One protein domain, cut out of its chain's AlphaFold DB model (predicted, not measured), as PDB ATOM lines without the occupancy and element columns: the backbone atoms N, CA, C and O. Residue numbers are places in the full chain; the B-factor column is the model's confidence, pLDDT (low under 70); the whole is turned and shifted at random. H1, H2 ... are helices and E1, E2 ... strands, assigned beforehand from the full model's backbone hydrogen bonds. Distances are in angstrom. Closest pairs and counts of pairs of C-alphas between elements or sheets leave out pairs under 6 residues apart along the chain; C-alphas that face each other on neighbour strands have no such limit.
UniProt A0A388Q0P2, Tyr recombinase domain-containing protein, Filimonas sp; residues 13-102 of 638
ATOM      1  N   ARG A  13      25.038  -4.085 -43.815       58.09
ATOM      2  CA  ARG A  13      25.555  -2.707 -43.812       58.09
ATOM      3  C   ARG A  13      26.050  -2.359 -42.413       58.09
ATOM      4  O   ARG A  13      25.238  -2.286 -41.496       58.09
ATOM      5  N   PHE A  14      27.352  -2.130 -42.263       65.50
ATOM      6  CA  PHE A  14      27.967  -1.683 -41.009       65.50
ATOM      7  C   PHE A  14      27.938  -0.153 -40.916       65.50
ATOM      8  O   PHE A  14      28.275   0.518 -41.891       65.50
ATOM      9  N   ARG A  15      27.509   0.401 -39.775       70.31
ATOM     10  CA  ARG A  15      27.414   1.851 -39.522       70.31
ATOM     11  C   ARG A  15      27.718   2.181 -38.060       70.31
ATOM     12  O   ARG A  15      27.612   1.328 -37.176       70.31
ATOM     13  N   LEU A  16      28.069   3.439 -37.809       71.19
ATOM     14  CA  LEU A  16      28.057   4.009 -36.467       71.19
ATOM     15  C   LEU A  16      26.632   4.488 -36.121       71.19
ATOM     16  O   LEU A  16      25.863   4.913 -36.985       71.19
ATOM     17  N   TYR A  17      26.268   4.405 -34.843       72.81
ATOM     18  CA  TYR A  17      24.984   4.870 -34.310       72.81
ATOM     19  C   TYR A  17      25.184   5.802 -33.126       72.81
ATOM     20  O   TYR A  17      26.084   5.575 -32.320       72.81
ATOM     21  N   ALA A  18      24.255   6.734 -32.936       74.56
ATOM     22  CA  ALA A  18      24.114   7.507 -31.709       74.56
ATOM     23  C   ALA A  18      22.746   7.214 -31.072       74.56
ATOM     24  O   ALA A  18      21.714   7.322 -31.737       74.56
ATOM     25  N   LYS A  19      22.714   6.825 -29.792       73.00
ATOM     26  CA  LYS A  19      21.466   6.556 -29.050       73.00
ATOM     27  C   LYS A  19      21.403   7.414 -27.790       73.00
ATOM     28  O   LYS A  19      22.375   7.452 -27.039       73.00
ATOM     29  N   GLN A  20      20.260   8.061 -27.558       75.06
ATOM     30  CA  GLN A  20      20.029   8.886 -26.368       75.06
ATOM     31  C   GLN A  20      20.198   8.093 -25.070       75.06
ATOM     32  O   GLN A  20      19.839   6.912 -24.983       75.06
ATOM     33  N   VAL A  21      20.732   8.769 -24.056       70.06
ATOM     34  CA  VAL A  21      20.879   8.229 -22.706       70.06
ATOM     35  C   VAL A  21      19.555   8.382 -21.960       70.06
ATOM     36  O   VAL A  21      18.997   9.471 -21.869       70.06
ATOM     37  N   ARG A  22      19.021   7.284 -21.414       64.19
ATOM     38  CA  ARG A  22      17.758   7.321 -20.660       64.19
ATOM     39  C   ARG A  22      17.932   8.213 -19.421       64.19
ATOM     40  O   ARG A  22      18.765   7.901 -18.576       64.19
ATOM     41  N   GLY A  23      17.152   9.293 -19.332       66.00
ATOM     42  CA  GLY A  23      17.223  10.281 -18.246       66.00
ATOM     43  C   GLY A  23      18.190  11.450 -18.477       66.00
ATOM     44  O   GLY A  23      18.368  12.252 -17.569       66.00
ATOM     45  N   GLN A  24      18.826  11.551 -19.652       73.12
ATOM     46  CA  GLN A  24      19.655  12.697 -20.054       73.12
ATOM     47  C   GLN A  24      19.416  12.992 -21.537       73.12
ATOM     48  O   GLN A  24      20.068  12.412 -22.408       73.12
ATOM     49  N   GLU A  25      18.432  13.846 -21.816       68.56
ATOM     50  CA  GLU A  25      17.895  14.048 -23.169       68.56
ATOM     51  C   GLU A  25      18.904  14.688 -24.134       68.56
ATOM     52  O   GLU A  25      18.890  14.364 -25.327       68.56
ATOM     53  N   ASP A  26      19.849  15.457 -23.586       79.06
ATOM     54  CA  ASP A  26      20.887  16.189 -24.321       79.06
ATOM     55  C   ASP A  26      22.154  15.363 -24.590       79.06
ATOM     56  O   ASP A  26      23.131  15.876 -25.128       79.06
ATOM     57  N   MET A  27      22.185  14.082 -24.205       78.50
ATOM     58  CA  MET A  27      23.373  13.230 -24.334       78.50
ATOM     59  C   MET A  27      23.095  11.965 -25.143       78.50
ATOM     60  O   MET A  27      22.050  11.317 -25.016       78.50
ATOM     61  N   VAL A  28      24.089  11.541 -25.927       79.62
ATOM     62  CA  VAL A  28      24.059  10.304 -26.715       79.62
ATOM     63  C   VAL A  28      25.289   9.435 -26.458       79.62
ATOM     64  O   VAL A  28      26.401   9.932 -26.288       79.62
ATOM     65  N   TYR A  29      25.095   8.115 -26.465       79.81
ATOM     66  CA  TYR A  29      26.181   7.141 -26.565       79.81
ATOM     67  C   TYR A  29      26.414   6.756 -28.024       79.81
ATOM     68  O   TYR A  29      25.455   6.505 -28.761       79.81
ATOM     69  N   LEU A  30      27.687   6.649 -28.410       77.94
ATOM     70  CA  LEU A  30      28.090   6.112 -29.706       77.94
ATOM     71  C   LEU A  30      28.212   4.583 -29.660       77.94
ATOM     72  O   LEU A  30      28.716   3.993 -28.698       77.94
ATOM     73  N   TYR A  31      27.763   3.938 -30.731       71.75
ATOM     74  CA  TYR A  31      27.751   2.488 -30.898       71.75
ATOM     75  C   TYR A  31      28.256   2.092 -32.291       71.75
ATOM     76  O   TYR A  31      28.033   2.809 -33.265       71.75
ATOM     77  N   LEU A  32      28.879   0.918 -32.394       69.94
ATOM     78  CA  LEU A  32      29.179   0.229 -33.657       69.94
ATOM     79  C   LEU A  32      28.145  -0.863 -33.917       69.94
ATOM     80  O   LEU A  32      27.805  -1.582 -32.974       69.94
ATOM     81  N   TYR A  33      27.688  -1.039 -35.168       71.31
ATOM     82  CA  TYR A  33      26.821  -2.178 -35.511       71.31
ATOM     83  C   TYR A  33      26.604  -2.448 -37.015       71.31
ATOM     84  O   TYR A  33      27.056  -1.684 -37.867       71.31
ATOM     85  N   TYR A  34      25.847  -3.519 -37.326       62.78
ATOM     86  CA  TYR A  34      25.296  -3.836 -38.653       62.78
ATOM     87  C   TYR A  34      23.754  -3.889 -38.684       62.78
ATOM     88  O   TYR A  34      23.111  -4.353 -37.740       62.78
ATOM     89  N   LEU A  35      23.153  -3.444 -39.791       56.22
ATOM     90  CA  LEU A  35      21.727  -3.624 -40.084       56.22
ATOM     91  C   LEU A  35      21.568  -4.756 -41.114       56.22
ATOM     92  O   LEU A  35      22.155  -4.678 -42.198       56.22
ATOM     93  N   MET A  36      20.789  -5.796 -40.797       52.94
ATOM     94  CA  MET A  36      20.382  -6.790 -41.801       52.94
ATOM     95  C   MET A  36      19.240  -6.245 -42.656       52.94
ATOM     96  O   MET A  36      18.373  -5.526 -42.151       52.94
ATOM     97  N   SER A  37      19.205  -6.623 -43.936       47.69
ATOM     98  CA  SER A  37      18.039  -6.369 -44.788       47.69
ATOM     99  C   SER A  37      16.786  -6.958 -44.121       47.69
ATOM    100  O   SER A  37      16.746  -8.154 -43.846       47.69
ATOM    101  N   GLY A  38      15.802  -6.114 -43.794       49.09
ATOM    102  CA  GLY A  38      14.543  -6.518 -43.148       49.09
ATOM    103  C   GLY A  38      14.454  -6.345 -41.621       49.09
ATOM    104  O   GLY A  38      13.363  -6.481 -41.074       49.09
ATOM    105  N   GLN A  39      15.532  -5.988 -40.908       48.22
ATOM    106  CA  GLN A  39      15.449  -5.691 -39.466       48.22
ATOM    107  C   GLN A  39      15.075  -4.225 -39.185       48.22
ATOM    108  O   GLN A  39      15.673  -3.298 -39.729       48.22
ATOM    109  N   ARG A  40      14.103  -4.004 -38.281       47.91
ATOM    110  CA  ARG A  40      13.654  -2.657 -37.859       47.91
ATOM    111  C   ARG A  40      14.579  -1.980 -36.844       47.91
ATOM    112  O   ARG A  40      14.538  -0.756 -36.733       47.91
ATOM    113  N   GLN A  41      15.374  -2.747 -36.092       53.62
ATOM    114  CA  GLN A  41      16.281  -2.206 -35.079       53.62
ATOM    115  C   GLN A  41      17.714  -2.731 -35.228       53.62
ATOM    116  O   GLN A  41      17.904  -3.911 -35.518       53.62
ATOM    117  N   PRO A  42      18.711  -1.857 -35.023       56.53
ATOM    118  CA  PRO A  42      20.122  -2.207 -35.070       56.53
ATOM    119  C   PRO A  42      20.569  -2.979 -33.825       56.53
ATOM    120  O   PRO A  42      20.091  -2.689 -32.729       56.53
ATOM    121  N   THR A  43      21.537  -3.895 -33.956       59.50
ATOM    122  CA  THR A  43      22.118  -4.553 -32.772       59.50
ATOM    123  C   THR A  43      23.454  -3.939 -32.381       59.50
ATOM    124  O   THR A  43      24.428  -4.065 -33.107       59.50
ATOM    125  N   LEU A  44      23.501  -3.265 -31.234       62.56
ATOM    126  CA  LEU A  44      24.507  -2.248 -30.932       62.56
ATOM    127  C   LEU A  44      25.628  -2.738 -29.997       62.56
ATOM    128  O   LEU A  44      25.348  -3.185 -28.888       62.56
ATOM    129  N   THR A  45      26.892  -2.511 -30.369       64.19
ATOM    130  CA  THR A  45      28.048  -2.620 -29.462       64.19
ATOM    131  C   THR A  45      28.447  -1.229 -28.983       64.19
ATOM    132  O   THR A  45      28.804  -0.372 -29.791       64.19
ATOM    133  N   SER A  46      28.369  -0.971 -27.672       69.00
ATOM    134  CA  SER A  46      28.717   0.347 -27.119       69.00
ATOM    135  C   SER A  46      30.206   0.625 -27.261       69.00
ATOM    136  O   SER A  46      31.035  -0.212 -26.908       69.00
ATOM    137  N   LEU A  47      30.538   1.828 -27.727       70.62
ATOM    138  CA  LEU A  47      31.911   2.321 -27.752       70.62
ATOM    139  C   LEU A  47      32.346   2.936 -26.418       70.62
ATOM    140  O   LEU A  47      33.516   3.275 -26.273       70.62
ATOM    141  N   GLY A  48      31.419   3.110 -25.469       68.94
ATOM    142  CA  GLY A  48      31.666   3.825 -24.214       68.94
ATOM    143  C   GLY A  48      31.859   5.338 -24.377       68.94
ATOM    144  O   GLY A  48      32.092   6.021 -23.388       68.94
ATOM    145  N   ILE A  49      31.736   5.866 -25.598       79.00
ATOM    146  CA  ILE A  49      31.896   7.290 -25.908       79.00
ATOM    147  C   ILE A  49      30.540   7.975 -25.763       79.00
ATOM    148  O   ILE A  49      29.566   7.560 -26.399       79.00
ATOM    149  N   LYS A  50      30.489   9.013 -24.928       83.25
ATOM    150  CA  LYS A  50      29.294   9.806 -24.634       83.25
ATOM    151  C   LYS A  50      29.539  11.253 -25.044       83.25
ATOM    152  O   LYS A  50      30.527  11.835 -24.607       83.25
ATOM    153  N   ILE A  51      28.652  11.819 -25.853       81.19
ATOM    154  CA  ILE A  51      28.763  13.196 -26.354       81.19
ATOM    155  C   ILE A  51      27.403  13.908 -26.306       81.19
ATOM    156  O   ILE A  51      26.377  13.220 -26.261       81.19
ATOM    157  N   PRO A  52      27.370  15.253 -26.314       82.44
ATOM    158  CA  PRO A  52      26.128  16.007 -26.455       82.44
ATOM    159  C   PRO A  52      25.408  15.681 -27.770       82.44
ATOM    160  O   PRO A  52      26.041  15.423 -28.796       82.44
ATOM    161  N   SER A  53      24.077  15.668 -27.756       75.56
ATOM    162  CA  SER A  53      23.254  15.273 -28.908       75.56
ATOM    163  C   SER A  53      23.372  16.223 -30.100       75.56
ATOM    164  O   SER A  53      23.243  15.788 -31.241       75.56
ATOM    165  N   GLU A  54      23.646  17.498 -29.839       74.06
ATOM    166  CA  GLU A  54      23.897  18.555 -30.832       74.06
ATOM    167  C   GLU A  54      25.186  18.340 -31.645       74.06
ATOM    168  O   GLU A  54      25.329  18.855 -32.751       74.06
ATOM    169  N   CYS A  55      26.107  17.516 -31.137       72.25
ATOM    170  CA  CYS A  55      27.384  17.202 -31.777       72.25
ATOM    171  C   CYS A  55      27.265  16.152 -32.906       72.25
ATOM    172  O   CYS A  55      28.266  15.813 -33.550       72.25
ATOM    173  N   CYS A  56      26.058  15.616 -33.137       67.75
ATOM    174  CA  CYS A  56      25.728  14.622 -34.160       67.75
ATOM    175  C   CYS A  56      24.833  15.239 -35.257       67.75
ATOM    176  O   CYS A  56      23.779  15.779 -34.939       67.75
ATOM    177  N   TYR A  57      25.176  15.103 -36.551       56.97
ATOM    178  CA  TYR A  57      24.269  15.526 -37.643       56.97
ATOM    179  C   TYR A  57      22.936  14.738 -37.616       56.97
ATOM    180  O   TYR A  57      22.909  13.570 -37.205       56.97
ATOM    181  N   PRO A  58      21.815  15.339 -38.067       44.75
ATOM    182  CA  PRO A  58      20.476  14.853 -37.813       44.75
ATOM    183  C   PRO A  58      20.124  13.732 -38.789       44.75
ATOM    184  O   PRO A  58      19.435  13.902 -39.783       44.75
ATOM    185  N   SER A  59      20.500  12.517 -38.432       47.06
ATOM    186  CA  SER A  59      19.473  11.494 -38.333       47.06
ATOM    187  C   SER A  59      19.875  10.592 -37.185       47.06
ATOM    188  O   SER A  59      20.950   9.995 -37.193       47.06
ATOM    189  N   ARG A  60      18.993  10.434 -36.195       52.66
ATOM    190  CA  ARG A  60      19.174   9.514 -35.056       52.66
ATOM    191  C   ARG A  60      19.364   8.041 -35.488       52.66
ATOM    192  O   ARG A  60      19.348   7.165 -34.633       52.66
ATOM    193  N   LYS A  61      19.488   7.764 -36.799       50.03
ATOM    194  CA  LYS A  61      19.617   6.456 -37.442       50.03
ATOM    195  C   LYS A  61      20.891   6.257 -38.291       50.03
ATOM    196  O   LYS A  61      21.257   5.105 -38.489       50.03
ATOM    197  N   ASN A  62      21.568   7.313 -38.761       55.56
ATOM    198  CA  ASN A  62      22.773   7.227 -39.607       55.56
ATOM    199  C   ASN A  62      23.832   8.238 -39.137       55.56
ATOM    200  O   ASN A  62      23.939   9.328 -39.692       55.56
ATOM    201  N   PHE A  63      24.583   7.889 -38.094       68.19
ATOM    202  CA  PHE A  63      25.698   8.713 -37.636       68.19
ATOM    203  C   PHE A  63      26.954   8.367 -38.446       68.19
ATOM    204  O   PHE A  63      27.306   7.193 -38.566       68.19
ATOM    205  N   GLU A  64      27.629   9.382 -38.985       64.50
ATOM    206  CA  GLU A  64      28.852   9.204 -39.782       64.50
ATOM    207  C   GLU A  64      30.098   9.729 -39.059       64.50
ATOM    208  O   GLU A  64      31.116   9.045 -39.039       64.50
ATOM    209  N   LYS A  65      30.017  10.908 -38.426       76.88
ATOM    210  CA  LYS A  65      31.144  11.562 -37.741       76.88
ATOM    211  C   LYS A  65      30.683  12.589 -36.701       76.88
ATOM    212  O   LYS A  65      29.587  13.142 -36.817       76.88
ATOM    213  N   VAL A  66      31.533  12.865 -35.709       79.81
ATOM    214  CA  VAL A  66      31.379  13.977 -34.751       79.81
ATOM    215  C   VAL A  66      31.788  15.276 -35.440       79.81
ATOM    216  O   VAL A  66      32.818  15.304 -36.114       79.81
ATOM    217  N   VAL A  67      30.998  16.341 -35.293       75.00
ATOM    218  CA  VAL A  67      31.201  17.575 -36.080       75.00
ATOM    219  C   VAL A  67      31.642  18.755 -35.242       75.00
ATOM    220  O   VAL A  67      32.517  19.503 -35.667       75.00
ATOM    221  N   ASN A  68      31.083  18.902 -34.047       78.19
ATOM    222  CA  ASN A  68      31.453  19.970 -33.134       78.19
ATOM    223  C   ASN A  68      31.498  19.406 -31.716       78.19
ATOM    224  O   ASN A  68      30.565  18.718 -31.327       78.19
ATOM    225  N   LEU A  69      32.581  19.628 -30.972       82.44
ATOM    226  CA  LEU A  69      32.736  19.179 -29.588       82.44
ATOM    227  C   LEU A  69      33.748  20.091 -28.883       82.44
ATOM    228  O   LEU A  69      34.802  20.389 -29.444       82.44
ATOM    229  N   SER A  70      33.436  20.536 -27.664       81.19
ATOM    230  CA  SER A  70      34.313  21.444 -26.916       81.19
ATOM    231  C   SER A  70      35.659  20.794 -26.566       81.19
ATOM    232  O   SER A  70      35.749  19.581 -26.355       81.19
ATOM    233  N   LYS A  71      36.716  21.612 -26.447       79.69
ATOM    234  CA  LYS A  71      38.076  21.146 -26.121       79.69
ATOM    235  C   LYS A  71      38.139  20.383 -24.790       79.69
ATOM    236  O   LYS A  71      38.793  19.350 -24.711       79.69
ATOM    237  N   ASN A  72      37.394  20.829 -23.777       78.75
ATOM    238  CA  ASN A  72      37.314  20.140 -22.482       78.75
ATOM    239  C   ASN A  72      36.663  18.751 -22.594       78.75
ATOM    240  O   ASN A  72      37.122  17.805 -21.958       78.75
ATOM    241  N   ASN A  73      35.629  18.603 -23.429       79.12
ATOM    242  CA  ASN A  73      34.976  17.311 -23.645       79.12
ATOM    243  C   ASN A  73      35.864  16.344 -24.439       79.12
ATOM    244  O   ASN A  73      35.876  15.153 -24.144       79.12
ATOM    245  N   LEU A  74      36.629  16.848 -25.412       81.12
ATOM    246  CA  LEU A  74      37.628  16.062 -26.142       81.12
ATOM    247  C   LEU A  74      38.701  15.510 -25.194       81.12
ATOM    248  O   LEU A  74      38.913  14.298 -25.164       81.12
ATOM    249  N   LEU A  75      39.275  16.367 -24.344       78.44
ATOM    250  CA  LEU A  75      40.281  15.966 -23.357       78.44
ATOM    251  C   LEU A  75      39.731  14.959 -22.338       78.44
ATOM    252  O   LEU A  75      40.396  13.973 -22.034       78.44
ATOM    253  N   HIS A  76      38.495  15.140 -21.859       81.19
ATOM    254  CA  HIS A  76      37.852  14.173 -20.959       81.19
ATOM    255  C   HIS A  76      37.642  12.801 -21.632       81.19
ATOM    256  O   HIS A  76      37.662  11.761 -20.969       81.19
ATOM    257  N   LEU A  77      37.430  12.773 -22.948       78.50
ATOM    258  CA  LEU A  77      37.347  11.535 -23.725       78.50
ATOM    259  C   LEU A  77      38.727  10.966 -24.097       78.50
ATOM    260  O   LEU A  77      38.784   9.840 -24.590       78.50
ATOM    261  N   GLY A  78      39.809  11.705 -23.836       83.31
ATOM    262  CA  GLY A  78      41.185  11.315 -24.135       83.31
ATOM    263  C   GLY A  78      41.619  11.581 -25.578       83.31
ATOM    264  O   GLY A  78      42.414  10.807 -26.100       83.31
ATOM    265  N   TYR A  79      41.080  12.618 -26.227       84.69
ATOM    266  CA  TYR A  79      41.440  13.014 -27.594       84.69
ATOM    267  C   TYR A  79      41.817  14.498 -27.651       84.69
ATOM    268  O   TYR A  79      41.176  15.323 -26.999       84.69
ATOM    269  N   ASP A  80      42.793  14.857 -28.483       82.31
ATOM    270  CA  ASP A  80      43.275  16.239 -28.615       82.31
ATOM    271  C   ASP A  80      42.502  17.032 -29.679       82.31
ATOM    272  O   ASP A  80      42.469  18.265 -29.667       82.31
ATOM    273  N   SER A  81      41.840  16.337 -30.613       87.19
ATOM    274  CA  SER A  81      41.049  16.965 -31.674       87.19
ATOM    275  C   SER A  81      39.853  16.124 -32.130       87.19
ATOM    276  O   SER A  81      39.839  14.897 -32.030       87.19
ATOM    277  N   ILE A  82      38.856  16.783 -32.732       84.69
ATOM    278  CA  ILE A  82      37.715  16.108 -33.381       84.69
ATOM    279  C   ILE A  82      38.196  15.185 -34.513       84.69
ATOM    280  O   ILE A  82      37.626  14.115 -34.732       84.69
ATOM    281  N   LYS A  83      39.260  15.582 -35.226       85.19
ATOM    282  CA  LYS A  83      39.859  14.786 -36.303       85.19
ATOM    283  C   LYS A  83      40.377  13.452 -35.767       85.19
ATOM    284  O   LYS A  83      40.060  12.413 -36.333       85.19
ATOM    285  N   GLU A  84      41.096  13.483 -34.650       85.75
ATOM    286  CA  GLU A  84      41.625  12.288 -33.992       85.75
ATOM    287  C   GLU A  84      40.512  11.355 -33.493       85.75
ATOM    288  O   GLU A  84      40.542  10.152 -33.764       85.75
ATOM    289  N   LEU A  85      39.479  11.909 -32.845       82.94
ATOM    290  CA  LEU A  85      38.306  11.146 -32.411       82.94
ATOM    291  C   LEU A  85      37.621  10.447 -33.596       82.94
ATOM    292  O   LEU A  85      37.339   9.249 -33.529       82.94
ATOM    293  N   ASN A  86      37.382  11.157 -34.701       84.00
ATOM    294  CA  ASN A  86      36.766  10.567 -35.893       84.00
ATOM    295  C   ASN A  86      37.657   9.501 -36.544       84.00
ATOM    296  O   ASN A  86      37.157   8.431 -36.883       84.00
ATOM    297  N   SER A  87      38.972   9.723 -36.636       83.69
ATOM    298  CA  SER A  87      39.910   8.703 -37.122       83.69
ATOM    299  C   SER A  87      39.900   7.446 -36.246       83.69
ATOM    300  O   SER A  87      39.940   6.329 -36.764       83.69
ATOM    301  N   HIS A  88      39.772   7.592 -34.924       82.88
ATOM    302  CA  HIS A  88      39.615   6.458 -34.012       82.88
ATOM    303  C   HIS A  88      38.300   5.696 -34.246       82.88
ATOM    304  O   HIS A  88      38.290   4.460 -34.259       82.88
ATOM    305  N   LEU A  89      37.191   6.415 -34.440       79.50
ATOM    306  CA  LEU A  89      35.879   5.829 -34.733       79.50
ATOM    307  C   LEU A  89      35.891   5.054 -36.058       79.50
ATOM    308  O   LEU A  89      35.432   3.910 -36.098       79.50
ATOM    309  N   GLU A  90      36.472   5.632 -37.111       79.00
ATOM    310  CA  GLU A  90      36.646   4.987 -38.417       79.00
ATOM    311  C   GLU A  90      37.553   3.759 -38.329       79.00
ATOM    312  O   GLU A  90      37.208   2.695 -38.842       79.00
ATOM    313  N   HIS A  91      38.685   3.856 -37.627       78.88
ATOM    314  CA  HIS A  91      39.583   2.721 -37.430       78.88
ATOM    315  C   HIS A  91      38.883   1.561 -36.712       78.88
ATOM    316  O   HIS A  91      39.000   0.404 -37.128       78.88
ATOM    317  N   LYS A  92      38.105   1.853 -35.662       73.81
ATOM    318  CA  LYS A  92      37.312   0.838 -34.960       73.81
ATOM    319  C   LYS A  92      36.222   0.238 -35.848       73.81
ATOM    320  O   LYS A  92      36.052  -0.980 -35.825       73.81
ATOM    321  N   LEU A  93      35.524   1.051 -36.645       71.81
ATOM    322  CA  LEU A  93      34.533   0.574 -37.613       71.81
ATOM    323  C   LEU A  93      35.175  -0.343 -38.661       71.81
ATOM    324  O   LEU A  93      34.697  -1.454 -38.871       71.81
ATOM    325  N   ASN A  94      36.300   0.062 -39.247       68.94
ATOM    326  CA  ASN A  94      37.034  -0.721 -40.241       68.94
ATOM    327  C   ASN A  94      37.603  -2.018 -39.657       68.94
ATOM    328  O   ASN A  94      37.531  -3.064 -40.297       68.94
ATOM    329  N   THR A  95      38.108  -1.988 -38.424       70.44
ATOM    330  CA  THR A  95      38.545  -3.197 -37.709       70.44
ATOM    331  C   THR A  95      37.373  -4.145 -37.473       70.44
ATOM    332  O   THR A  95      37.491  -5.350 -37.686       70.44
ATOM    333  N   TYR A  96      36.212  -3.607 -37.095       64.25
ATOM    334  CA  TYR A  96      34.992  -4.388 -36.913       64.25
ATOM    335  C   TYR A  96      34.507  -5.008 -38.233       64.25
ATOM    336  O   TYR A  96      34.188  -6.194 -38.269       64.25
ATOM    337  N   ILE A  97      34.521  -4.242 -39.329       64.56
ATOM    338  CA  ILE A  97      34.211  -4.724 -40.682       64.56
ATOM    339  C   ILE A  97      35.215  -5.795 -41.116       64.56
ATOM    340  O   ILE A  97      34.814  -6.826 -41.638       64.56
ATOM    341  N   LYS A  98      36.516  -5.616 -40.879       64.62
ATOM    342  CA  LYS A  98      37.544  -6.606 -41.237       64.62
ATOM    343  C   LYS A  98      37.364  -7.922 -40.475       64.62
ATOM    344  O   LYS A  98      37.539  -8.989 -41.061       64.62
ATOM    345  N   ASN A  99      36.989  -7.843 -39.199       61.91
ATOM    346  CA  ASN A  99      36.790  -9.009 -38.340       61.91
ATOM    347  C   ASN A  99      35.471  -9.747 -38.622       61.91
ATOM    348  O   ASN A  99      35.419 -10.960 -38.451       61.91
ATOM    349  N   ASN A 100      34.425  -9.043 -39.073       55.91
ATOM    350  CA  ASN A 100      33.067  -9.598 -39.196       55.91
ATOM    351  C   ASN A 100      32.508  -9.616 -40.632       55.91
ATOM    352  O   ASN A 100      31.478 -10.233 -40.889       55.91
ATOM    353  N   GLY A 101      33.155  -8.942 -41.581       53.03
ATOM    354  CA  GLY A 101      32.673  -8.718 -42.950       53.03
ATOM    355  C   GLY A 101      33.051  -9.802 -43.961       53.03
ATOM    356  O   GLY A 101      32.629  -9.718 -45.108       53.03
ATOM    357  N   ARG A 102      33.832 -10.813 -43.558       47.72
ATOM    358  CA  ARG A 102      34.215 -11.961 -44.407       47.72
ATOM    359  C   ARG A 102      33.387 -13.218 -44.162       47.72
ATOM    360  O   ARG A 102      33.682 -14.254 -44.749       47.72
TER     361      ARG A 102
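What this domain is: This is residues 13 to 102 of the 638 residues of the protein "Tyr recombinase domain-containing protein" of Filimonas sp (UniProt A0A388Q0P2). A strongly twisted sheet of three strands has one long helix, H2, running along one face, with the short helix H1 near one end of H2 and only grazing the sheet. A long loop, residues 53 to 70, joins E3 to H1. The printed part has 90 residues, with three named strands and two named helices that follow along the chain as E1, E2, E3, H1, H2; the sheet order is E1, E2, E3, all antiparallel, and the class is mixed, helices and strands. It is compact, with a radius of gyration of the C-alphas of 13.2 A and spans of 39 by 29 by 19 A.

How they stand to each other: E1, residues 13 to 21, E2, residues 24 to 35, and E3, residues 43 to 52, form a meander, each strand the antiparallel neighbour of the one before. In the hairpin E1 and E2, N 17 and O 31 are 2.9 A apart; in the hairpin E2 and E3, N 30 and O 49 are 2.9 A apart. H1, residues 71 to 77, grazes the sheet with residues 73 to 77; its closest C-alphas to E3 are Leu 77 and Ile 49, 7.2 A. H2, residues 82 to 100, makes two layers with the sheet, at a height of 9.2 A, over E2 and only just over E1, with 3 of its C-alphas on E1. It runs along the strands, at 23 degrees to E2 on the local plane. H1 and H2 are close but not clearly touching, the C-alphas of Leu 74 and Ile 82 being 7.2 A apart. In both helices every O i to N i+4 pair is within hydrogen-bond range.

Where its parts are: E1 begins at C-alpha 13 (25.555, -2.707, -43.812) and is 24.2 A long. E2, 25.9 A, bends by 75 degrees at residue 27; E3, 21.9 A, bends by 82 degrees at residue 48. H1 is 9.9 A long; H2, 26.8 A, ends at C-alpha 100 (33.067, -9.598, -39.196).

The domain as a whole: The farthest C-alphas, those of Gly 38 and Asn 72, are 40.7 A apart. The printed part has no cut; the link E3 to H1 is long. Mean pLDDT of the printed part is 70.3, with residues 34 to 46, 56 to 64 and 96 to 102 among those under 70.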